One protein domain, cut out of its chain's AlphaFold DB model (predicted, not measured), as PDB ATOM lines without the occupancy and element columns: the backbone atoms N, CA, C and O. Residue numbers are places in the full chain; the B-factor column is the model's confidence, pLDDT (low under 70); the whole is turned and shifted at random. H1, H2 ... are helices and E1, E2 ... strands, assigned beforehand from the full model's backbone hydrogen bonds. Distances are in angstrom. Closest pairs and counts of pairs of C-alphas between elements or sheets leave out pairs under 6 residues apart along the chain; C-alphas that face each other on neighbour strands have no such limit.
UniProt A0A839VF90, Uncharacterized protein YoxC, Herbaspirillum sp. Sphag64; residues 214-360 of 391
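AT A GLANCE: This is residues 214 to 360 of the 391 residues of the protein "Uncharacterized protein YoxC" of Herbaspirillum sp. Sphag64 (UniProt A0A839VF90). Four helices, H1, H2, H6 and H7, run side by side as a small bundle, with the three-stranded sheet E1 E2 E5 at one end and a small head at the other, where H4 packs on the E3 E4 hairpin. H7 is the longest helix and H6 a short one. The printed part has 147 residues, in the order H1 E1 E2 H2 H3 H4 H5 E3 E4 H6 E5 H7; both sheets are antiparallel and the class is mostly helix. It is only just loose, close to compact, with a radius of gyration of the C-alphas of 17.8 A, and only just flat, spanning 58 by 39 by 21 A.

IN THESE COORDINATES: Find C-alpha 214 at (-29.329, -8.820, -41.334); from there H1 runs 26.7 A to residue 232. Next come strands E1, residues 233 to 235, and E2, 240 to 243, then H2, 245 to 256, 16.2 A long, and H3, 260 to 263. Find C-alpha 276 at (-41.556, -23.749, -34.282), where H4 begins; it runs 15.4 A to residue 286. H5 is residues 290 to 293, E3 294 to 296, E4 307 to 309, H6 314 to 321 with 10.3 A, and E5 329 to 331. H7, residues 332 to 360, runs 41.6 A to C-alpha 360 at (-22.510, -10.647, -30.712).

HOW THE PARTS SIT: Look first at Ile 225 and Ala 251, the closest C-alphas of H1 and H2, 6.8 A apart; these helices touch at a shallow tilt of 8 degrees, opposite ways. H2 touches H6 at Ser 249 and Gln 320, 6.4 A, and H6 touches H7 at Gln 315 and Gln 345, 5.4 A. H7 touches H1 with its residues 346 to 353 alone, closest at Leu 353 and Tyr 215, 5.6 A. H1 and H6 are apart, as are H2 and H7. In the hairpin E1 and E2, N 234 and O 242 are 2.9 A apart; between E2 and E5, N 241 and O 330 are 2.8 A apart. H7 only grazes this sheet with residues 332 to 336. In the hairpin E3 and E4, N 295 and O 308 are 2.9 A apart; the closest C-alphas of H4 and E4, Lys 276 and Phe 307, are 5.8 A apart. H4 and H5 touch only at the corner, closest at Cys 283 and Ser 290, 5.7 A. H3 and E4 are near each other. Every O i to N i+4 pair is within hydrogen-bond range in H2, H4, H6 and H7, and 13 of 15 in H1; H3 and H5 are too short for such a pair.

THE WHOLE: The C-alphas farthest apart, Glu 238 and Ser 275, are 57.8 A apart. The printed part has no cut, and the link from H3 to H4 is long. Mean pLDDT of the printed part is 87.3; look for values under 70 at residues 299 to 304 and 325 to 326.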
ATOM      1  N   LYS A 214     -28.000  -9.119 -40.783       90.25
ATOM      2  CA  LYS A 214     -29.329  -8.820 -41.334       90.25
ATOM      3  C   LYS A 214     -29.873  -7.489 -40.817       90.25
ATOM      4  O   LYS A 214     -30.429  -6.721 -41.600       90.25
ATOM      5  N   TYR A 215     -29.644  -7.166 -39.544       88.44
ATOM      6  CA  TYR A 215     -29.985  -5.850 -38.994       88.44
ATOM      7  C   TYR A 215     -29.132  -4.721 -39.589       88.44
ATOM      8  O   TYR A 215     -29.650  -3.632 -39.828       88.44
ATOM      9  N   THR A 216     -27.854  -4.972 -39.882       81.56
ATOM     10  CA  THR A 216     -26.979  -3.982 -40.531       81.56
ATOM     11  C   THR A 216     -27.472  -3.664 -41.945       81.56
ATOM     12  O   THR A 216     -27.587  -2.494 -42.314       81.56
ATOM     13  N   ALA A 217     -27.831  -4.696 -42.715       87.56
ATOM     14  CA  ALA A 217     -28.392  -4.540 -44.055       87.56
ATOM     15  C   ALA A 217     -29.739  -3.795 -44.031       87.56
ATOM     16  O   ALA A 217     -29.970  -2.904 -44.848       87.56
ATOM     17  N   LEU A 218     -30.616  -4.113 -43.071       90.81
ATOM     18  CA  LEU A 218     -31.879  -3.398 -42.872       90.81
ATOM     19  C   LEU A 218     -31.645  -1.910 -42.567       90.81
ATOM     20  O   LEU A 218     -32.239  -1.046 -43.214       90.81
ATOM     21  N   TYR A 219     -30.750  -1.607 -41.624       88.50
ATOM     22  CA  TYR A 219     -30.411  -0.235 -41.243       88.50
ATOM     23  C   TYR A 219     -29.858   0.578 -42.423       88.50
ATOM     24  O   TYR A 219     -30.178   1.756 -42.577       88.50
ATOM     25  N   GLN A 220     -29.078  -0.045 -43.307       86.88
ATOM     26  CA  GLN A 220     -28.569   0.613 -44.514       86.88
ATOM     27  C   GLN A 220     -29.648   0.923 -45.530       86.88
ATOM     28  O   GLN A 220     -29.693   2.048 -46.022       86.88
ATOM     29  N   LYS A 221     -30.545  -0.032 -45.812       92.25
ATOM     30  CA  LYS A 221     -31.707   0.241 -46.667       92.25
ATOM     31  C   LYS A 221     -32.490   1.437 -46.121       92.25
ATOM     32  O   LYS A 221     -32.871   2.323 -46.878       92.25
ATOM     33  N   LEU A 222     -32.649   1.513 -44.801       91.50
ATOM     34  CA  LEU A 222     -33.346   2.612 -44.145       91.50
ATOM     35  C   LEU A 222     -32.575   3.945 -44.182       91.50
ATOM     36  O   LEU A 222     -33.172   5.001 -44.373       91.50
ATOM     37  N   THR A 223     -31.249   3.914 -44.052       89.56
ATOM     38  CA  THR A 223     -30.382   5.100 -44.175       89.56
ATOM     39  C   THR A 223     -30.398   5.663 -45.600       89.56
ATOM     40  O   THR A 223     -30.405   6.880 -45.793       89.56
ATOM     41  N   ASN A 224     -30.477   4.791 -46.610       91.69
ATOM     42  CA  ASN A 224     -30.658   5.206 -48.000       91.69
ATOM     43  C   ASN A 224     -32.004   5.922 -48.181       91.69
ATOM     44  O   ASN A 224     -32.036   7.013 -48.739       91.69
ATOM     45  N   ILE A 225     -33.088   5.391 -47.600       93.75
ATOM     46  CA  ILE A 225     -34.397   6.067 -47.583       93.75
ATOM     47  C   ILE A 225     -34.304   7.442 -46.918       93.75
ATOM     48  O   ILE A 225     -34.859   8.406 -47.432       93.75
ATOM     49  N   MET A 226     -33.594   7.559 -45.793       89.00
ATOM     50  CA  MET A 226     -33.390   8.846 -45.115       89.00
ATOM     51  C   MET A 226     -32.633   9.856 -45.981       89.00
ATOM     52  O   MET A 226     -32.935  11.049 -45.945       89.00
ATOM     53  N   THR A 227     -31.674   9.377 -46.772       90.94
ATOM     54  CA  THR A 227     -30.921  10.198 -47.727       90.94
ATOM     55  C   THR A 227     -31.829  10.678 -48.859       90.94
ATOM     56  O   THR A 227     -31.855  11.867 -49.171       90.94
ATOM     57  N   ASP A 228     -32.635   9.777 -49.420       92.69
ATOM     58  CA  ASP A 228     -33.561  10.097 -50.507       92.69
ATOM     59  C   ASP A 228     -34.749  10.952 -50.052       92.69
ATOM     60  O   ASP A 228     -35.264  11.757 -50.830       92.69
ATOM     61  N   LEU A 229     -35.151  10.853 -48.782       91.50
ATOM     62  CA  LEU A 229     -36.226  11.655 -48.205       91.50
ATOM     63  C   LEU A 229     -35.958  13.157 -48.351       91.50
ATOM     64  O   LEU A 229     -36.897  13.916 -48.580       91.50
ATOM     65  N   ALA A 230     -34.695  13.590 -48.293       89.12
ATOM     66  CA  ALA A 230     -34.327  14.985 -48.531       89.12
ATOM     67  C   ALA A 230     -34.725  15.474 -49.938       89.12
ATOM     68  O   ALA A 230     -35.042  16.647 -50.108       89.12
ATOM     69  N   ASN A 231     -34.762  14.576 -50.929       93.19
ATOM     70  CA  ASN A 231     -35.196  14.870 -52.298       93.19
ATOM     71  C   ASN A 231     -36.718  14.757 -52.477       93.19
ATOM     72  O   ASN A 231     -37.272  15.268 -53.448       93.19
ATOM     73  N   TRP A 232     -37.401  14.065 -51.566       93.69
ATOM     74  CA  TRP A 232     -38.854  13.871 -51.588       93.69
ATOM     75  C   TRP A 232     -39.611  14.920 -50.785       93.69
ATOM     76  O   TRP A 232     -40.839  14.876 -50.738       93.69
ATOM     77  N   VAL A 233     -38.898  15.845 -50.152       92.12
ATOM     78  CA  VAL A 233     -39.471  16.921 -49.356       92.12
ATOM     79  C   VAL A 233     -39.068  18.259 -49.965       92.12
ATOM     80  O   VAL A 233     -37.890  18.531 -50.171       92.12
ATOM     81  N   SER A 234     -40.042  19.127 -50.226       93.50
ATOM     82  CA  SER A 234     -39.800  20.479 -50.736       93.50
ATOM     83  C   SER A 234     -40.697  21.503 -50.048       93.50
ATOM     84  O   SER A 234     -41.740  21.159 -49.499       93.50
ATOM     85  N   ALA A 235     -40.327  22.780 -50.093       92.44
ATOM     86  CA  ALA A 235     -41.231  23.848 -49.672       92.44
ATOM     87  C   ALA A 235     -42.423  23.962 -50.644       92.44
ATOM     88  O   ALA A 235     -42.267  23.765 -51.849       92.44
ATOM     89  N   ASP A 236     -43.600  24.293 -50.114       91.31
ATOM     90  CA  ASP A 236     -44.840  24.535 -50.865       91.31
ATOM     91  C   ASP A 236     -45.430  25.901 -50.478       91.31
ATOM     92  O   ASP A 236     -46.457  26.014 -49.809       91.31
ATOM     93  N   GLY A 237     -44.712  26.970 -50.822       88.94
ATOM     94  CA  GLY A 237     -45.003  28.329 -50.354       88.94
ATOM     95  C   GLY A 237     -44.360  28.643 -48.998       88.94
ATOM     96  O   GLY A 237     -43.358  28.040 -48.626       88.94
ATOM     97  N   GLU A 238     -44.910  29.620 -48.267       84.75
ATOM     98  CA  GLU A 238     -44.252  30.184 -47.072       84.75
ATOM     99  C   GLU A 238     -44.357  29.308 -45.814       84.75
ATOM    100  O   GLU A 238     -43.433  29.284 -45.010       84.75
ATOM    101  N   ASN A 239     -45.469  28.586 -45.628       91.88
ATOM    102  CA  ASN A 239     -45.779  27.892 -44.366       91.88
ATOM    103  C   ASN A 239     -46.164  26.414 -44.545       91.88
ATOM    104  O   ASN A 239     -46.796  25.814 -43.667       91.88
ATOM    105  N   ARG A 240     -45.831  25.823 -45.697       92.62
ATOM    106  CA  ARG A 240     -46.219  24.452 -46.041       92.62
ATOM    107  C   ARG A 240     -45.062  23.683 -46.661       92.62
ATOM    108  O   ARG A 240     -44.177  24.253 -47.293       92.62
ATOM    109  N   MET A 241     -45.104  22.375 -46.465       92.31
ATOM    110  CA  MET A 241     -44.156  21.399 -46.974       92.31
ATOM    111  C   MET A 241     -44.885  20.450 -47.913       92.31
ATOM    112  O   MET A 241     -45.981  19.980 -47.594       92.31
ATOM    113  N   LYS A 242     -44.260  20.154 -49.049       93.44
ATOM    114  CA  LYS A 242     -44.668  19.087 -49.949       93.44
ATOM    115  C   LYS A 242     -43.845  17.833 -49.670       93.44
ATOM    116  O   LYS A 242     -42.624  17.924 -49.601       93.44
ATOM    117  N   VAL A 243     -44.499  16.680 -49.549       91.62
ATOM    118  CA  VAL A 243     -43.859  15.369 -49.382       91.62
ATOM    119  C   VAL A 243     -44.334  14.423 -50.485       91.62
ATOM    120  O   VAL A 243     -45.534  14.250 -50.705       91.62
ATOM    121  N   GLU A 244     -43.395  13.787 -51.182       92.38
ATOM    122  CA  GLU A 244     -43.667  12.776 -52.207       92.38
ATOM    123  C   GLU A 244     -43.941  11.409 -51.558       92.38
ATOM    124  O   GLU A 244     -43.124  10.485 -51.591       92.38
ATOM    125  N   TRP A 245     -45.131  11.272 -50.961       91.75
ATOM    126  CA  TRP A 245     -45.557  10.062 -50.245       91.75
ATOM    127  C   TRP A 245     -45.475   8.786 -51.091       91.75
ATOM    128  O   TRP A 245     -45.180   7.719 -50.561       91.75
ATOM    129  N   GLY A 246     -45.698   8.878 -52.406       91.50
ATOM    130  CA  GLY A 246     -45.605   7.728 -53.308       91.50
ATOM    131  C   GLY A 246     -44.199   7.123 -53.359       91.50
ATOM    132  O   GLY A 246     -44.054   5.902 -53.274       91.50
ATOM    133  N   SER A 247     -43.166   7.966 -53.433       93.31
ATOM    134  CA  SER A 247     -41.765   7.530 -53.469       93.31
ATOM    135  C   SER A 247     -41.341   6.913 -52.139       93.31
ATOM    136  O   SER A 247     -40.801   5.807 -52.121       93.31
ATOM    137  N   LEU A 248     -41.678   7.573 -51.026       93.50
ATOM    138  CA  LEU A 248     -41.386   7.059 -49.688       93.50
ATOM    139  C   LEU A 248     -42.097   5.723 -49.423       93.50
ATOM    140  O   LEU A 248     -41.489   4.786 -48.912       93.50
ATOM    141  N   SER A 249     -43.371   5.610 -49.813       92.62
ATOM    142  CA  SER A 249     -44.165   4.397 -49.605       92.62
ATOM    143  C   SER A 249     -43.584   3.239 -50.403       92.62
ATOM    144  O   SER A 249     -43.384   2.156 -49.857       92.62
ATOM    145  N   LYS A 250     -43.231   3.487 -51.669       94.12
ATOM    146  CA  LYS A 250     -42.584   2.495 -52.528       94.12
ATOM    147  C   LYS A 250     -41.283   1.982 -51.910       94.12
ATOM    148  O   LYS A 250     -41.089   0.772 -51.868       94.12
ATOM    149  N   ALA A 251     -40.436   2.873 -51.397       95.38
ATOM    150  CA  ALA A 251     -39.158   2.490 -50.806       95.38
ATOM    151  C   ALA A 251     -39.323   1.672 -49.508       95.38
ATOM    152  O   ALA A 251     -38.642   0.667 -49.317       95.38
ATOM    153  N   LEU A 252     -40.271   2.038 -48.636       95.06
ATOM    154  CA  LEU A 252     -40.579   1.251 -47.431       95.06
ATOM    155  C   LEU A 252     -41.167  -0.124 -47.783       95.06
ATOM    156  O   LEU A 252     -40.785  -1.133 -47.192       95.06
ATOM    157  N   VAL A 253     -42.063  -0.182 -48.771       94.25
ATOM    158  CA  VAL A 253     -42.656  -1.435 -49.261       94.25
ATOM    159  C   VAL A 253     -41.601  -2.349 -49.885       94.25
ATOM    160  O   VAL A 253     -41.686  -3.561 -49.729       94.25
ATOM    161  N   GLU A 254     -40.582  -1.800 -50.544       94.88
ATOM    162  CA  GLU A 254     -39.460  -2.578 -51.079       94.88
ATOM    163  C   GLU A 254     -38.654  -3.275 -49.969       94.88
ATOM    164  O   GLU A 254     -38.276  -4.440 -50.110       94.88
ATOM    165  N   ILE A 255     -38.468  -2.619 -48.818       94.19
ATOM    166  CA  ILE A 255     -37.894  -3.268 -47.631       94.19
ATOM    167  C   ILE A 255     -38.819  -4.390 -47.143       94.19
ATOM    168  O   ILE A 255     -38.362  -5.517 -46.969       94.19
ATOM    169  N   LEU A 256     -40.114  -4.108 -46.966       92.62
ATOM    170  CA  LEU A 256     -41.091  -5.077 -46.447       92.62
ATOM    171  C   LEU A 256     -41.282  -6.301 -47.358       92.62
ATOM    172  O   LEU A 256     -41.535  -7.397 -46.866       92.62
ATOM    173  N   ASN A 257     -41.127  -6.123 -48.669       92.06
ATOM    174  CA  ASN A 257     -41.232  -7.182 -49.672       92.06
ATOM    175  C   ASN A 257     -39.894  -7.859 -49.984       92.06
ATOM    176  O   ASN A 257     -39.834  -8.676 -50.905       92.06
ATOM    177  N   THR A 258     -38.821  -7.534 -49.254       91.06
ATOM    178  CA  THR A 258     -37.547  -8.240 -49.422       91.06
ATOM    179  C   THR A 258     -37.796  -9.745 -49.232       91.06
ATOM    180  O   THR A 258     -38.485 -10.139 -48.286       91.06
ATOM    181  N   PRO A 259     -37.284 -10.613 -50.120       87.88
ATOM    182  CA  PRO A 259     -37.483 -12.049 -49.994       87.88
ATOM    183  C   PRO A 259     -37.004 -12.584 -48.635       87.88
ATOM    184  O   PRO A 259     -35.916 -12.254 -48.161       87.88
ATOM    185  N   LYS A 260     -37.812 -13.437 -47.987       85.06
ATOM    186  CA  LYS A 260     -37.502 -13.965 -46.641       85.06
ATOM    187  C   LYS A 260     -36.165 -14.707 -46.586       85.06
ATOM    188  O   LYS A 260     -35.481 -14.626 -45.578       85.06
ATOM    189  N   ASN A 261     -35.764 -15.385 -47.661       83.94
ATOM    190  CA  ASN A 261     -34.466 -16.060 -47.759       83.94
ATOM    191  C   ASN A 261     -33.281 -15.083 -47.672       83.94
ATOM    192  O   ASN A 261     -32.228 -15.441 -47.153       83.94
ATOM    193  N   GLU A 262     -33.447 -13.842 -48.132       85.94
ATOM    194  CA  GLU A 262     -32.422 -12.801 -48.009       85.94
ATOM    195  C   GLU A 262     -32.370 -12.210 -46.595       85.94
ATOM    196  O   GLU A 262     -31.310 -11.759 -46.154       85.94
ATOM    197  N   MET A 263     -33.491 -12.244 -45.869       88.06
ATOM    198  CA  MET A 263     -33.618 -11.720 -44.504       88.06
ATOM    199  C   MET A 263     -33.452 -12.778 -43.412       88.06
ATOM    200  O   MET A 263     -33.324 -12.412 -42.249       88.06
ATOM    201  N   ALA A 264     -33.425 -14.064 -43.758       90.69
ATOM    202  CA  ALA A 264     -33.348 -15.149 -42.793       90.69
ATOM    203  C   ALA A 264     -32.072 -15.049 -41.942       90.69
ATOM    204  O   ALA A 264     -30.948 -15.091 -42.446       90.69
ATOM    205  N   ILE A 265     -32.276 -14.899 -40.637       89.94
ATOM    206  CA  ILE A 265     -31.253 -15.011 -39.600       89.94
ATOM    207  C   ILE A 265     -31.023 -16.492 -39.297       89.94
ATOM    208  O   ILE A 265     -29.878 -16.933 -39.235       89.94
ATOM    209  N   ALA A 266     -32.116 -17.245 -39.148       87.75
ATOM    210  CA  ALA A 266     -32.106 -18.677 -38.885       87.75
ATOM    211  C   ALA A 266     -33.275 -19.380 -39.585       87.75
ATOM    212  O   ALA A 266     -34.342 -18.790 -39.781       87.75
ATOM    213  N   GLY A 267     -33.063 -20.651 -39.930       83.62
ATOM    214  CA  GLY A 267     -33.972 -21.438 -40.760       83.62
ATOM    215  C   GLY A 267     -33.923 -21.035 -42.233       83.62
ATOM    216  O   GLY A 267     -33.741 -19.868 -42.578       83.62
ATOM    217  N   SER A 268     -34.074 -22.013 -43.123       82.19
ATOM    218  CA  SER A 268     -34.162 -21.743 -44.558       82.19
ATOM    219  C   SER A 268     -35.557 -21.241 -44.917       82.19
ATOM    220  O   SER A 268     -36.549 -21.659 -44.327       82.19
ATOM    221  N   ALA A 269     -35.637 -20.362 -45.909       79.56
ATOM    222  CA  ALA A 269     -36.873 -19.949 -46.563       79.56
ATOM    223  C   ALA A 269     -36.656 -20.034 -48.087       79.56
ATOM    224  O   ALA A 269     -35.516 -19.879 -48.531       79.56
ATOM    225  N   PRO A 270     -37.692 -20.271 -48.915       70.75
ATOM    226  CA  PRO A 270     -39.112 -20.416 -48.574       70.75
ATOM    227  C   PRO A 270     -39.528 -21.834 -48.137       70.75
ATOM    228  O   PRO A 270     -40.709 -22.048 -47.889       70.75
ATOM    229  N   SER A 271     -38.595 -22.788 -48.060       74.00
ATOM    230  CA  SER A 271     -38.837 -24.158 -47.587       74.00
ATOM    231  C   SER A 271     -37.639 -24.714 -46.825       74.00
ATOM    232  O   SER A 271     -36.510 -24.291 -47.079       74.00
ATOM    233  N   GLY A 272     -37.868 -25.706 -45.962       72.88
ATOM    234  CA  GLY A 272     -36.792 -26.378 -45.218       72.88
ATOM    235  C   GLY A 272     -36.286 -25.569 -44.021       72.88
ATOM    236  O   GLY A 272     -35.081 -25.492 -43.774       72.88
ATOM    237  N   GLY A 273     -37.214 -24.910 -43.325       82.25
ATOM    238  CA  GLY A 273     -36.955 -24.141 -42.112       82.25
ATOM    239  C   GLY A 273     -36.826 -25.001 -40.853       82.25
ATOM    240  O   GLY A 273     -36.706 -26.222 -40.898       82.25
ATOM    241  N   LEU A 274     -36.870 -24.330 -39.711       87.12
ATOM    242  CA  LEU A 274     -36.779 -24.926 -38.383       87.12
ATOM    243  C   LEU A 274     -38.150 -25.371 -37.872       87.12
ATOM    244  O   LEU A 274     -39.188 -24.931 -38.376       87.12
ATOM    245  N   SER A 275     -38.164 -26.194 -36.822       88.94
ATOM    246  CA  SER A 275     -39.391 -26.385 -36.054       88.94
ATOM    247  C   SER A 275     -39.788 -25.073 -35.361       88.94
ATOM    248  O   SER A 275     -38.958 -24.190 -35.119       88.94
ATOM    249  N   LYS A 276     -41.071 -24.932 -35.009       88.31
ATOM    250  CA  LYS A 276     -41.556 -23.749 -34.282       88.31
ATOM    251  C   LYS A 276     -40.823 -23.547 -32.952       88.31
ATOM    252  O   LYS A 276     -40.586 -22.405 -32.570       88.31
ATOM    253  N   SER A 277     -40.500 -24.644 -32.261       90.06
ATOM    254  CA  SER A 277     -39.797 -24.606 -30.974       90.06
ATOM    255  C   SER A 277     -38.388 -24.057 -31.157       90.06
ATOM    256  O   SER A 277     -38.058 -23.039 -30.561       90.06
ATOM    257  N   ASP A 278     -37.614 -24.636 -32.078       89.00
ATOM    258  CA  ASP A 278     -36.217 -24.238 -32.293       89.00
ATOM    259  C   ASP A 278     -36.120 -22.777 -32.755       89.00
ATOM    260  O   ASP A 278     -35.276 -22.007 -32.300       89.00
ATOM    261  N   ALA A 279     -37.032 -22.348 -33.631       89.06
ATOM    262  CA  ALA A 279     -37.076 -20.964 -34.085       89.06
ATOM    263  C   ALA A 279     -37.445 -19.984 -32.951       89.06
ATOM    264  O   ALA A 279     -36.947 -18.853 -32.923       89.06
ATOM    265  N   MET A 280     -38.281 -20.405 -31.995       90.00
ATOM    266  CA  MET A 280     -38.622 -19.615 -30.810       90.00
ATOM    267  C   MET A 280     -37.445 -19.526 -29.833       90.00
ATOM    268  O   MET A 280     -37.160 -18.435 -29.332       90.00
ATOM    269  N   ASP A 281     -36.707 -20.619 -29.641       89.12
ATOM    270  CA  ASP A 281     -35.496 -20.649 -28.817       89.12
ATOM    271  C   ASP A 281     -34.417 -19.718 -29.384       89.12
ATOM    272  O   ASP A 281     -33.801 -18.938 -28.649       89.12
ATOM    273  N   ILE A 282     -34.254 -19.692 -30.712       88.88
ATOM    274  CA  ILE A 282     -33.363 -18.740 -31.387       88.88
ATOM    275  C   ILE A 282     -33.837 -17.298 -31.180       88.88
ATOM    276  O   ILE A 282     -33.017 -16.429 -30.871       88.88
ATOM    277  N   CYS A 283     -35.141 -17.017 -31.286       90.31
ATOM    278  CA  CYS A 283     -35.667 -15.683 -30.983       90.31
ATOM    279  C   CYS A 283     -35.311 -15.258 -29.552       90.31
ATOM    280  O   CYS A 283     -34.766 -14.171 -29.347       90.31
ATOM    281  N   GLN A 284     -35.537 -16.130 -28.568       89.56
ATOM    282  CA  GLN A 284     -35.238 -15.858 -27.164       89.56
ATOM    283  C   GLN A 284     -33.740 -15.622 -26.932       89.56
ATOM    284  O   GLN A 284     -33.352 -14.622 -26.319       89.56
ATOM    285  N   LYS A 285     -32.886 -16.489 -27.483       86.38
ATOM    286  CA  LYS A 285     -31.420 -16.374 -27.446       86.38
ATOM    287  C   LYS A 285     -30.954 -15.027 -28.007       86.38
ATOM    288  O   LYS A 285     -30.264 -14.246 -27.337       86.38
ATOM    289  N   LEU A 286     -31.426 -14.678 -29.201       86.25
ATOM    290  CA  LEU A 286     -31.109 -13.409 -29.857       86.25
ATOM    291  C   LEU A 286     -31.782 -12.205 -29.178       86.25
ATOM    292  O   LEU A 286     -31.323 -11.072 -29.326       86.25
ATOM    293  N   GLY A 287     -32.765 -12.418 -28.296       86.19
ATOM    294  CA  GLY A 287     -33.559 -11.364 -27.648       86.19
ATOM    295  C   GLY A 287     -34.434 -10.620 -28.646       86.19
ATOM    296  O   GLY A 287     -34.557  -9.396 -28.578       86.19
ATOM    297  N   LEU A 288     -34.933 -11.366 -29.624       90.31
ATOM    298  CA  LEU A 288     -35.903 -10.950 -30.617       90.31
ATOM    299  C   LEU A 288     -37.308 -11.204 -30.077       90.31
ATOM    300  O   LEU A 288     -37.539 -12.160 -29.335       90.31
ATOM    301  N   ASP A 289     -38.248 -10.358 -30.477       90.19
ATOM    302  CA  ASP A 289     -39.654 -10.595 -30.191       90.19
ATOM    303  C   ASP A 289     -40.191 -11.674 -31.135       90.19
ATOM    304  O   ASP A 289     -40.334 -11.456 -32.342       90.19
ATOM    305  N   SER A 290     -40.501 -12.841 -30.571       88.31
ATOM    306  CA  SER A 290     -41.062 -13.974 -31.311       88.31
ATOM    307  C   SER A 290     -42.365 -13.639 -32.044       88.31
ATOM    308  O   SER A 290     -42.654 -14.275 -33.047       88.31
ATOM    309  N   ALA A 291     -43.133 -12.633 -31.608       88.25
ATOM    310  CA  ALA A 291     -44.362 -12.248 -32.300       88.25
ATOM    311  C   ALA A 291     -44.097 -11.564 -33.651       88.25
ATOM    312  O   ALA A 291     -44.912 -11.677 -34.564       88.25
ATOM    313  N   ASN A 292     -42.964 -10.866 -33.772       90.06
ATOM    314  CA  ASN A 292     -42.635 -10.037 -34.933       90.06
ATOM    315  C   ASN A 292     -41.494 -10.604 -35.789       90.06
ATOM    316  O   ASN A 292     -41.345 -10.204 -36.939       90.06
ATOM    317  N   CYS A 293     -40.679 -11.506 -35.237       91.06
ATOM    318  CA  CYS A 293     -39.491 -12.042 -35.909       91.06
ATOM    319  C   CYS A 293     -39.673 -13.484 -36.404       91.06
ATOM    320  O   CYS A 293     -38.893 -13.938 -37.240       91.06
ATOM    321  N   LEU A 294     -40.671 -14.213 -35.890       91.25
ATOM    322  CA  LEU A 294     -40.943 -15.601 -36.259       91.25
ATOM    323  C   LEU A 294     -41.928 -15.657 -37.427       91.25
ATOM    324  O   LEU A 294     -43.070 -15.216 -37.308       91.25
ATOM    325  N   HIS A 295     -41.513 -16.253 -38.541       89.00
ATOM    326  CA  HIS A 295     -42.352 -16.380 -39.724       89.00
ATOM    327  C   HIS A 295     -42.479 -17.826 -40.172       89.00
ATOM    328  O   HIS A 295     -41.491 -18.529 -40.357       89.00
ATOM    329  N   GLU A 296     -43.715 -18.241 -40.426       87.69
ATOM    330  CA  GLU A 296     -43.989 -19.513 -41.081       87.69
ATOM    331  C   GLU A 296     -43.602 -19.434 -42.565       87.69
ATOM    332  O   GLU A 296     -43.854 -18.433 -43.264       87.69
ATOM    333  N   ASN A 297     -42.954 -20.493 -43.035       83.31
ATOM    334  CA  ASN A 297     -42.645 -20.701 -44.432       83.31
ATOM    335  C   ASN A 297     -43.904 -21.175 -45.152       83.31
ATOM    336  O   ASN A 297     -44.493 -22.212 -44.853       83.31
ATOM    337  N   THR A 298     -44.338 -20.375 -46.116       70.69
ATOM    338  CA  THR A 298     -45.499 -20.685 -46.943       70.69
ATOM    339  C   THR A 298     -45.008 -21.062 -48.329       70.69
ATOM    340  O   THR A 298     -44.507 -20.227 -49.080       70.69
ATOM    341  N   LEU A 299     -45.141 -22.344 -48.666       62.59
ATOM    342  CA  LEU A 299     -45.049 -22.800 -50.045       62.59
ATOM    343  C   LEU A 299     -46.354 -22.470 -50.774       62.59
ATOM    344  O   LEU A 299     -47.433 -22.429 -50.179       62.59
ATOM    345  N   SER A 300     -46.263 -22.281 -52.090       55.66
ATOM    346  CA  SER A 300     -47.393 -21.967 -52.976       55.66
ATOM    347  C   SER A 300     -48.525 -23.015 -52.953       55.66
ATOM    348  O   SER A 300     -49.613 -22.751 -53.456       55.66
ATOM    349  N   SER A 301     -48.276 -24.188 -52.368       53.97
ATOM    350  CA  SER A 301     -49.163 -25.354 -52.273       53.97
ATOM    351  C   SER A 301     -49.647 -25.674 -50.846       53.97
ATOM    352  O   SER A 301     -50.251 -26.724 -50.634       53.97
ATOM    353  N   GLY A 302     -49.434 -24.774 -49.880       54.06
ATOM    354  CA  GLY A 302     -49.666 -25.022 -48.451       54.06
ATOM    355  C   GLY A 302     -48.334 -25.121 -47.713       54.06
ATOM    356  O   GLY A 302     -47.402 -25.739 -48.219       54.06
ATOM    357  N   GLY A 303     -48.220 -24.440 -46.568       61.25
ATOM    358  CA  GLY A 303     -46.974 -24.346 -45.799       61.25
ATOM    359  C   GLY A 303     -46.375 -25.716 -45.487       61.25
ATOM    360  O   GLY A 303     -47.101 -26.674 -45.233       61.25
ATOM    361  N   ASP A 304     -45.045 -25.804 -45.491       69.81
ATOM    362  CA  ASP A 304     -44.327 -27.020 -45.088       69.81
ATOM    363  C   ASP A 304     -44.298 -27.203 -43.555       69.81
ATOM    364  O   ASP A 304     -43.694 -28.148 -43.051       69.81
ATOM    365  N   GLY A 305     -44.956 -26.303 -42.812       76.44
ATOM    366  CA  GLY A 305     -44.985 -26.266 -41.350       76.44
ATOM    367  C   GLY A 305     -43.662 -25.819 -40.724       76.44
ATOM    368  O   GLY A 305     -43.516 -25.891 -39.502       76.44
ATOM    369  N   SER A 306     -42.697 -25.378 -41.537       87.19
ATOM    370  CA  SER A 306     -41.390 -24.925 -41.075       87.19
ATOM    371  C   SER A 306     -41.362 -23.415 -40.832       87.19
ATOM    372  O   SER A 306     -42.159 -22.650 -41.379       87.19
ATOM    373  N   PHE A 307     -40.439 -22.973 -39.984       90.25
ATOM    374  CA  PHE A 307     -40.326 -21.588 -39.545       90.25
ATOM    375  C   PHE A 307     -38.946 -21.012 -39.867       90.25
ATOM    376  O   PHE A 307     -37.935 -21.715 -39.867       90.25
ATOM    377  N   CYS A 308     -38.898 -19.705 -40.100       91.38
ATOM    378  CA  CYS A 308     -37.668 -18.933 -40.179       91.38
ATOM    379  C   CYS A 308     -37.740 -17.705 -39.266       91.38
ATOM    380  O   CYS A 308     -38.818 -17.204 -38.932       91.38
ATOM    381  N   VAL A 309     -36.567 -17.232 -38.854       93.12
ATOM    382  CA  VAL A 309     -36.403 -16.032 -38.031       93.12
ATOM    383  C   VAL A 309     -35.846 -14.923 -38.912       93.12
ATOM    384  O   VAL A 309     -34.811 -15.119 -39.550       93.12
ATOM    385  N   ILE A 310     -36.494 -13.761 -38.945       94.19
ATOM    386  CA  ILE A 310     -36.051 -12.578 -39.705       94.19
ATOM    387  C   ILE A 310     -35.946 -11.352 -38.778       94.19
ATOM    388  O   ILE A 310     -36.433 -11.404 -37.646       94.19
ATOM    389  N   PRO A 311     -35.309 -10.244 -39.208       94.12
ATOM    390  CA  PRO A 311     -35.317  -8.996 -38.457       94.12
ATOM    391  C   PRO A 311     -36.730  -8.477 -38.202       94.12
ATOM    392  O   PRO A 311     -37.604  -8.584 -39.057       94.12
ATOM    393  N   ASP A 312     -36.918  -7.839 -37.053       94.00
ATOM    394  CA  ASP A 312     -38.161  -7.145 -36.726       94.00
ATOM    395  C   ASP A 312     -38.431  -5.992 -37.711       94.00
ATOM    396  O   ASP A 312     -37.678  -5.016 -37.774       94.00
ATOM    397  N   LEU A 313     -39.528  -6.101 -38.462       94.56
ATOM    398  CA  LEU A 313     -39.978  -5.093 -39.426       94.56
ATOM    399  C   LEU A 313     -41.080  -4.171 -38.870       94.56
ATOM    400  O   LEU A 313     -41.560  -3.293 -39.590       94.56
ATOM    401  N   SER A 314     -41.479  -4.318 -37.602       94.75
ATOM    402  CA  SER A 314     -42.578  -3.565 -36.975       94.75
ATOM    403  C   SER A 314     -42.394  -2.047 -37.041       94.75
ATOM    404  O   SER A 314     -43.358  -1.303 -37.242       94.75
ATOM    405  N   GLN A 315     -41.152  -1.572 -36.931       94.94
ATOM    406  CA  GLN A 315     -40.825  -0.147 -37.015       94.94
ATOM    407  C   GLN A 315     -41.031   0.380 -38.442       94.94
ATOM    408  O   GLN A 315     -41.597   1.455 -38.628       94.94
ATOM    409  N   ILE A 316     -40.671  -0.412 -39.459       95.31
ATOM    410  CA  ILE A 316     -40.882  -0.078 -40.877       95.31
ATOM    411  C   ILE A 316     -42.378  -0.064 -41.208       95.31
ATOM    412  O   ILE A 316     -42.867   0.858 -41.859       95.31
ATOM    413  N   MET A 317     -43.134  -1.039 -40.695       93.75
ATOM    414  CA  MET A 317     -44.596  -1.051 -40.817       93.75
ATOM    415  C   MET A 317     -45.229   0.168 -40.135       93.75
ATOM    416  O   MET A 317     -46.168   0.763 -40.662       93.75
ATOM    417  N   SER A 318     -44.697   0.585 -38.983       93.81
ATOM    418  CA  SER A 318     -45.164   1.776 -38.266       93.81
ATOM    419  C   SER A 318     -44.855   3.063 -39.032       93.81
ATOM    420  O   SER A 318     -45.715   3.940 -39.102       93.81
ATOM    421  N   MET A 319     -43.686   3.159 -39.675       94.25
ATOM    422  CA  MET A 319     -43.361   4.258 -40.591       94.25
ATOM    423  C   MET A 319     -44.337   4.321 -41.767       94.25
ATOM    424  O   MET A 319     -44.835   5.399 -42.082       94.25
ATOM    425  N   GLN A 320     -44.649   3.175 -42.379       91.88
ATOM    426  CA  GLN A 320     -45.598   3.087 -43.490       91.88
ATOM    427  C   GLN A 320     -47.017   3.488 -43.058       91.88
ATOM    428  O   GLN A 320     -47.692   4.241 -43.754       91.88
ATOM    429  N   LYS A 321     -47.471   3.025 -41.890       90.19
ATOM    430  CA  LYS A 321     -48.786   3.374 -41.334       90.19
ATOM    431  C   LYS A 321     -48.878   4.844 -40.918       90.19
ATOM    432  O   LYS A 321     -49.956   5.426 -40.971       90.19
ATOM    433  N   GLY A 322     -47.764   5.435 -40.487       85.62
ATOM    434  CA  GLY A 322     -47.672   6.846 -40.112       85.62
ATOM    435  C   GLY A 322     -47.714   7.813 -41.298       85.62
ATOM    436  O   GLY A 322     -47.713   9.024 -41.086       85.62
ATOM    437  N   MET A 323     -47.737   7.311 -42.535       84.88
ATOM    438  CA  MET A 323     -47.882   8.137 -43.727       84.88
ATOM    439  C   MET A 323     -49.293   8.725 -43.792       84.88
ATOM    440  O   MET A 323     -50.286   8.032 -43.578       84.88
ATOM    441  N   LEU A 324     -49.390  10.017 -44.100       70.19
ATOM    442  CA  LEU A 324     -50.679  10.685 -44.213       70.19
ATOM    443  C   LEU A 324     -51.314  10.343 -45.556       70.19
ATOM    444  O   LEU A 324     -50.846  10.752 -46.619       70.19
ATOM    445  N   GLU A 325     -52.411   9.597 -45.509       62.81
ATOM    446  CA  GLU A 325     -53.220   9.361 -46.690       62.81
ATOM    447  C   GLU A 325     -53.808  10.700 -47.175       62.81
ATOM    448  O   GLU A 325     -54.658  11.291 -46.512       62.81
ATOM    449  N   LYS A 326     -53.408  11.112 -48.389       57.56
ATOM    450  CA  LYS A 326     -54.169  11.955 -49.343       57.56
ATOM    451  C   LYS A 326     -53.783  13.421 -49.531       57.56
ATOM    452  O   LYS A 326     -54.339  14.018 -50.449       57.56
ATOM    453  N   ASN A 327     -52.835  14.009 -48.799       70.62
ATOM    454  CA  ASN A 327     -52.369  15.355 -49.155       70.62
ATOM    455  C   ASN A 327     -50.845  15.440 -49.191       70.62
ATOM    456  O   ASN A 327     -50.176  15.302 -48.169       70.62
ATOM    457  N   ASN A 328     -50.298  15.682 -50.385       82.00
ATOM    458  CA  ASN A 328     -48.859  15.880 -50.550       82.00
ATOM    459  C   ASN A 328     -48.410  17.193 -49.915       82.00
ATOM    460  O   ASN A 328     -47.224  17.348 -49.707       82.00
ATOM    461  N   SER A 329     -49.327  18.111 -49.605       87.56
ATOM    462  CA  SER A 329     -49.040  19.396 -48.976       87.56
ATOM    463  C   SER A 329     -49.547  19.412 -47.534       87.56
ATOM    464  O   SER A 329     -50.731  19.172 -47.288       87.56
ATOM    465  N   MET A 330     -48.679  19.758 -46.587       90.00
ATOM    466  CA  MET A 330     -48.983  19.851 -45.154       90.00
ATOM    467  C   MET A 330     -48.360  21.104 -44.535       90.00
ATOM    468  O   MET A 330     -47.421  21.667 -45.088       90.00
ATOM    469  N   SER A 331     -48.867  21.576 -43.398       92.00
ATOM    470  CA  SER A 331     -48.214  22.669 -42.665       92.00
ATOM    471  C   SER A 331     -46.839  22.243 -42.139       92.00
ATOM    472  O   SER A 331     -46.592  21.062 -41.889       92.00
ATOM    473  N   ILE A 332     -45.944  23.210 -41.911       91.38
ATOM    474  CA  ILE A 332     -44.625  22.945 -41.303       91.38
ATOM    475  C   ILE A 332     -44.770  22.238 -39.942       91.38
ATOM    476  O   ILE A 332     -43.990  21.343 -39.618       91.38
ATOM    477  N   THR A 333     -45.786  22.596 -39.153       92.06
ATOM    478  CA  THR A 333     -46.059  21.958 -37.858       92.06
ATOM    479  C   THR A 333     -46.421  20.484 -38.016       92.06
ATOM    480  O   THR A 333     -45.833  19.645 -37.340       92.06
ATOM    481  N   GLU A 334     -47.347  20.153 -38.921       91.00
ATOM    482  CA  GLU A 334     -47.718  18.758 -39.190       91.00
ATOM    483  C   GLU A 334     -46.514  17.965 -39.714       91.00
ATOM    484  O   GLU A 334     -46.306  16.827 -39.292       91.00
ATOM    485  N   TYR A 335     -45.700  18.568 -40.591       92.06
ATOM    486  CA  TYR A 335     -44.487  17.937 -41.113       92.06
ATOM    487  C   TYR A 335     -43.508  17.606 -39.987       92.06
ATOM    488  O   TYR A 335     -43.029  16.481 -39.911       92.06
ATOM    489  N   ASN A 336     -43.246  18.547 -39.078       92.25
ATOM    490  CA  ASN A 336     -42.325  18.328 -37.963       92.25
ATOM    491  C   ASN A 336     -42.825  17.243 -36.999       92.25
ATOM    492  O   ASN A 336     -42.025  16.441 -36.521       92.25
ATOM    493  N   VAL A 337     -44.136  17.182 -36.736       92.94
ATOM    494  CA  VAL A 337     -44.741  16.117 -35.917       92.94
ATOM    495  C   VAL A 337     -44.570  14.757 -36.590       92.94
ATOM    496  O   VAL A 337     -44.108  13.808 -35.954       92.94
ATOM    497  N   TRP A 338     -44.896  14.662 -37.881       93.56
ATOM    498  CA  TRP A 338     -44.703  13.438 -38.651       93.56
ATOM    499  C   TRP A 338     -43.226  13.026 -38.695       93.56
ATOM    500  O   TRP A 338     -42.907  11.878 -38.390       93.56
ATOM    501  N   LYS A 339     -42.318  13.960 -39.003       93.06
ATOM    502  CA  LYS A 339     -40.877  13.713 -39.115       93.06
ATOM    503  C   LYS A 339     -40.283  13.242 -37.793       93.06
ATOM    504  O   LYS A 339     -39.518  12.288 -37.797       93.06
ATOM    505  N   ALA A 340     -40.686  13.832 -36.668       94.44
ATOM    506  CA  ALA A 340     -40.283  13.362 -35.343       94.44
ATOM    507  C   ALA A 340     -40.771  11.928 -35.071       94.44
ATOM    508  O   ALA A 340     -40.027  11.107 -34.534       94.44
ATOM    509  N   GLY A 341     -42.002  11.600 -35.480       93.44
ATOM    510  CA  GLY A 341     -42.521  10.234 -35.438       93.44
ATOM    511  C   GLY A 341     -41.690   9.277 -36.294       93.44
ATOM    512  O   GLY A 341     -41.255   8.240 -35.794       93.44
ATOM    513  N   PHE A 342     -41.407   9.647 -37.543       94.12
ATOM    514  CA  PHE A 342     -40.578   8.873 -38.468       94.12
ATOM    515  C   PHE A 342     -39.167   8.635 -37.905       94.12
ATOM    516  O   PHE A 342     -38.722   7.491 -37.818       94.12
ATOM    517  N   ASP A 343     -38.506   9.687 -37.423       92.94
ATOM    518  CA  ASP A 343     -37.164   9.618 -36.835       92.94
ATOM    519  C   ASP A 343     -37.136   8.759 -35.573       92.94
ATOM    520  O   ASP A 343     -36.202   7.989 -35.371       92.94
ATOM    521  N   SER A 344     -38.197   8.798 -34.762       95.44
ATOM    522  CA  SER A 344     -38.296   7.925 -33.589       95.44
ATOM    523  C   SER A 344     -38.314   6.439 -33.961       95.44
ATOM    524  O   SER A 344     -37.762   5.621 -33.228       95.44
ATOM    525  N   GLN A 345     -38.934   6.072 -35.091       95.19
ATOM    526  CA  GLN A 345     -38.921   4.692 -35.575       95.19
ATOM    527  C   GLN A 345     -37.538   4.329 -36.127       95.19
ATOM    528  O   GLN A 345     -37.068   3.216 -35.903       95.19
ATOM    529  N   PHE A 346     -36.865   5.268 -36.802       92.62
ATOM    530  CA  PHE A 346     -35.503   5.080 -37.306       92.62
ATOM    531  C   PHE A 346     -34.526   4.793 -36.161       92.62
ATOM    532  O   PHE A 346     -33.829   3.780 -36.190       92.62
ATOM    533  N   SER A 347     -34.546   5.618 -35.109       91.12
ATOM    534  CA  SER A 347     -33.702   5.423 -33.925       91.12
ATOM    535  C   SER A 347     -33.955   4.081 -33.239       91.12
ATOM    536  O   SER A 347     -33.013   3.436 -32.804       91.12
ATOM    537  N   ARG A 348     -35.198   3.582 -33.207       92.44
ATOM    538  CA  ARG A 348     -35.490   2.250 -32.640       92.44
ATOM    539  C   ARG A 348     -34.850   1.109 -33.434       92.44
ATOM    540  O   ARG A 348     -34.455   0.106 -32.841       92.44
ATOM    541  N   VAL A 349     -34.746   1.240 -34.758       91.94
ATOM    542  CA  VAL A 349     -34.020   0.270 -35.598       91.94
ATOM    543  C   VAL A 349     -32.516   0.343 -35.318       91.94
ATOM    544  O   VAL A 349     -31.863  -0.698 -35.229       91.94
ATOM    545  N   GLU A 350     -31.973   1.548 -35.127       86.88
ATOM    546  CA  GLU A 350     -30.578   1.756 -34.724       86.88
ATOM    547  C   GLU A 350     -30.277   1.131 -33.352       86.88
ATOM    548  O   GLU A 350     -29.333   0.351 -33.223       86.88
ATOM    549  N   ASP A 351     -31.119   1.384 -32.349       87.62
ATOM    550  CA  ASP A 351     -30.998   0.809 -31.005       87.62
ATOM    551  C   ASP A 351     -31.042  -0.725 -31.049       87.62
ATOM    552  O   ASP A 351     -30.253  -1.408 -30.386       87.62
ATOM    553  N   ALA A 352     -31.934  -1.294 -31.869       86.81
ATOM    554  CA  ALA A 352     -32.000  -2.734 -32.080       86.81
ATOM    555  C   ALA A 352     -30.690  -3.272 -32.678       86.81
ATOM    556  O   ALA A 352     -30.153  -4.258 -32.167       86.81
ATOM    557  N   LEU A 353     -30.136  -2.612 -33.704       86.00
ATOM    558  CA  LEU A 353     -28.843  -2.966 -34.296       86.00
ATOM    559  C   LEU A 353     -27.714  -2.924 -33.253       86.00
ATOM    560  O   LEU A 353     -26.950  -3.888 -33.138       86.00
ATOM    561  N   GLN A 354     -27.634  -1.858 -32.454       80.38
ATOM    562  CA  GLN A 354     -26.633  -1.719 -31.391       80.38
ATOM    563  C   GLN A 354     -26.754  -2.839 -30.348       80.38
ATOM    564  O   GLN A 354     -25.757  -3.476 -29.994       80.38
ATOM    565  N   ALA A 355     -27.978  -3.160 -29.916       81.75
ATOM    566  CA  ALA A 355     -28.230  -4.254 -28.983       81.75
ATOM    567  C   ALA A 355     -27.783  -5.618 -29.546       81.75
ATOM    568  O   ALA A 355     -27.243  -6.450 -28.809       81.75
ATOM    569  N   ARG A 356     -27.967  -5.871 -30.853       83.75
ATOM    570  CA  ARG A 356     -27.443  -7.088 -31.507       83.75
ATOM    571  C   ARG A 356     -25.920  -7.088 -31.585       83.75
ATOM    572  O   ARG A 356     -25.316  -8.118 -31.292       83.75
ATOM    573  N   GLY A 357     -25.299  -5.947 -31.883       73.69
ATOM    574  CA  GLY A 357     -23.840  -5.794 -31.870       73.69
ATOM    575  C   GLY A 357     -23.227  -6.105 -30.503       73.69
ATOM    576  O   GLY A 357     -22.234  -6.833 -30.412       73.69
ATOM    577  N   GLN A 358     -23.866  -5.648 -29.422       74.62
ATOM    578  CA  GLN A 358     -23.445  -5.965 -28.057       74.62
ATOM    579  C   GLN A 358     -23.598  -7.458 -27.740       74.62
ATOM    580  O   GLN A 358     -22.697  -8.063 -27.162       74.62
ATOM    581  N   LYS A 359     -24.713  -8.084 -28.136       78.81
ATOM    582  CA  LYS A 359     -24.912  -9.529 -27.940       78.81
ATOM    583  C   LYS A 359     -23.879 -10.368 -28.689       78.81
ATOM    584  O   LYS A 359     -23.313 -11.279 -28.088       78.81
ATOM    585  N   TYR A 360     -23.587 -10.023 -29.943       78.62
ATOM    586  CA  TYR A 360     -22.510 -10.647 -30.712       78.62
ATOM    587  C   TYR A 360     -21.156 -10.479 -30.015       78.62
ATOM    588  O   TYR A 360     -20.452 -11.457 -29.800       78.62
TER     589      TYR A 360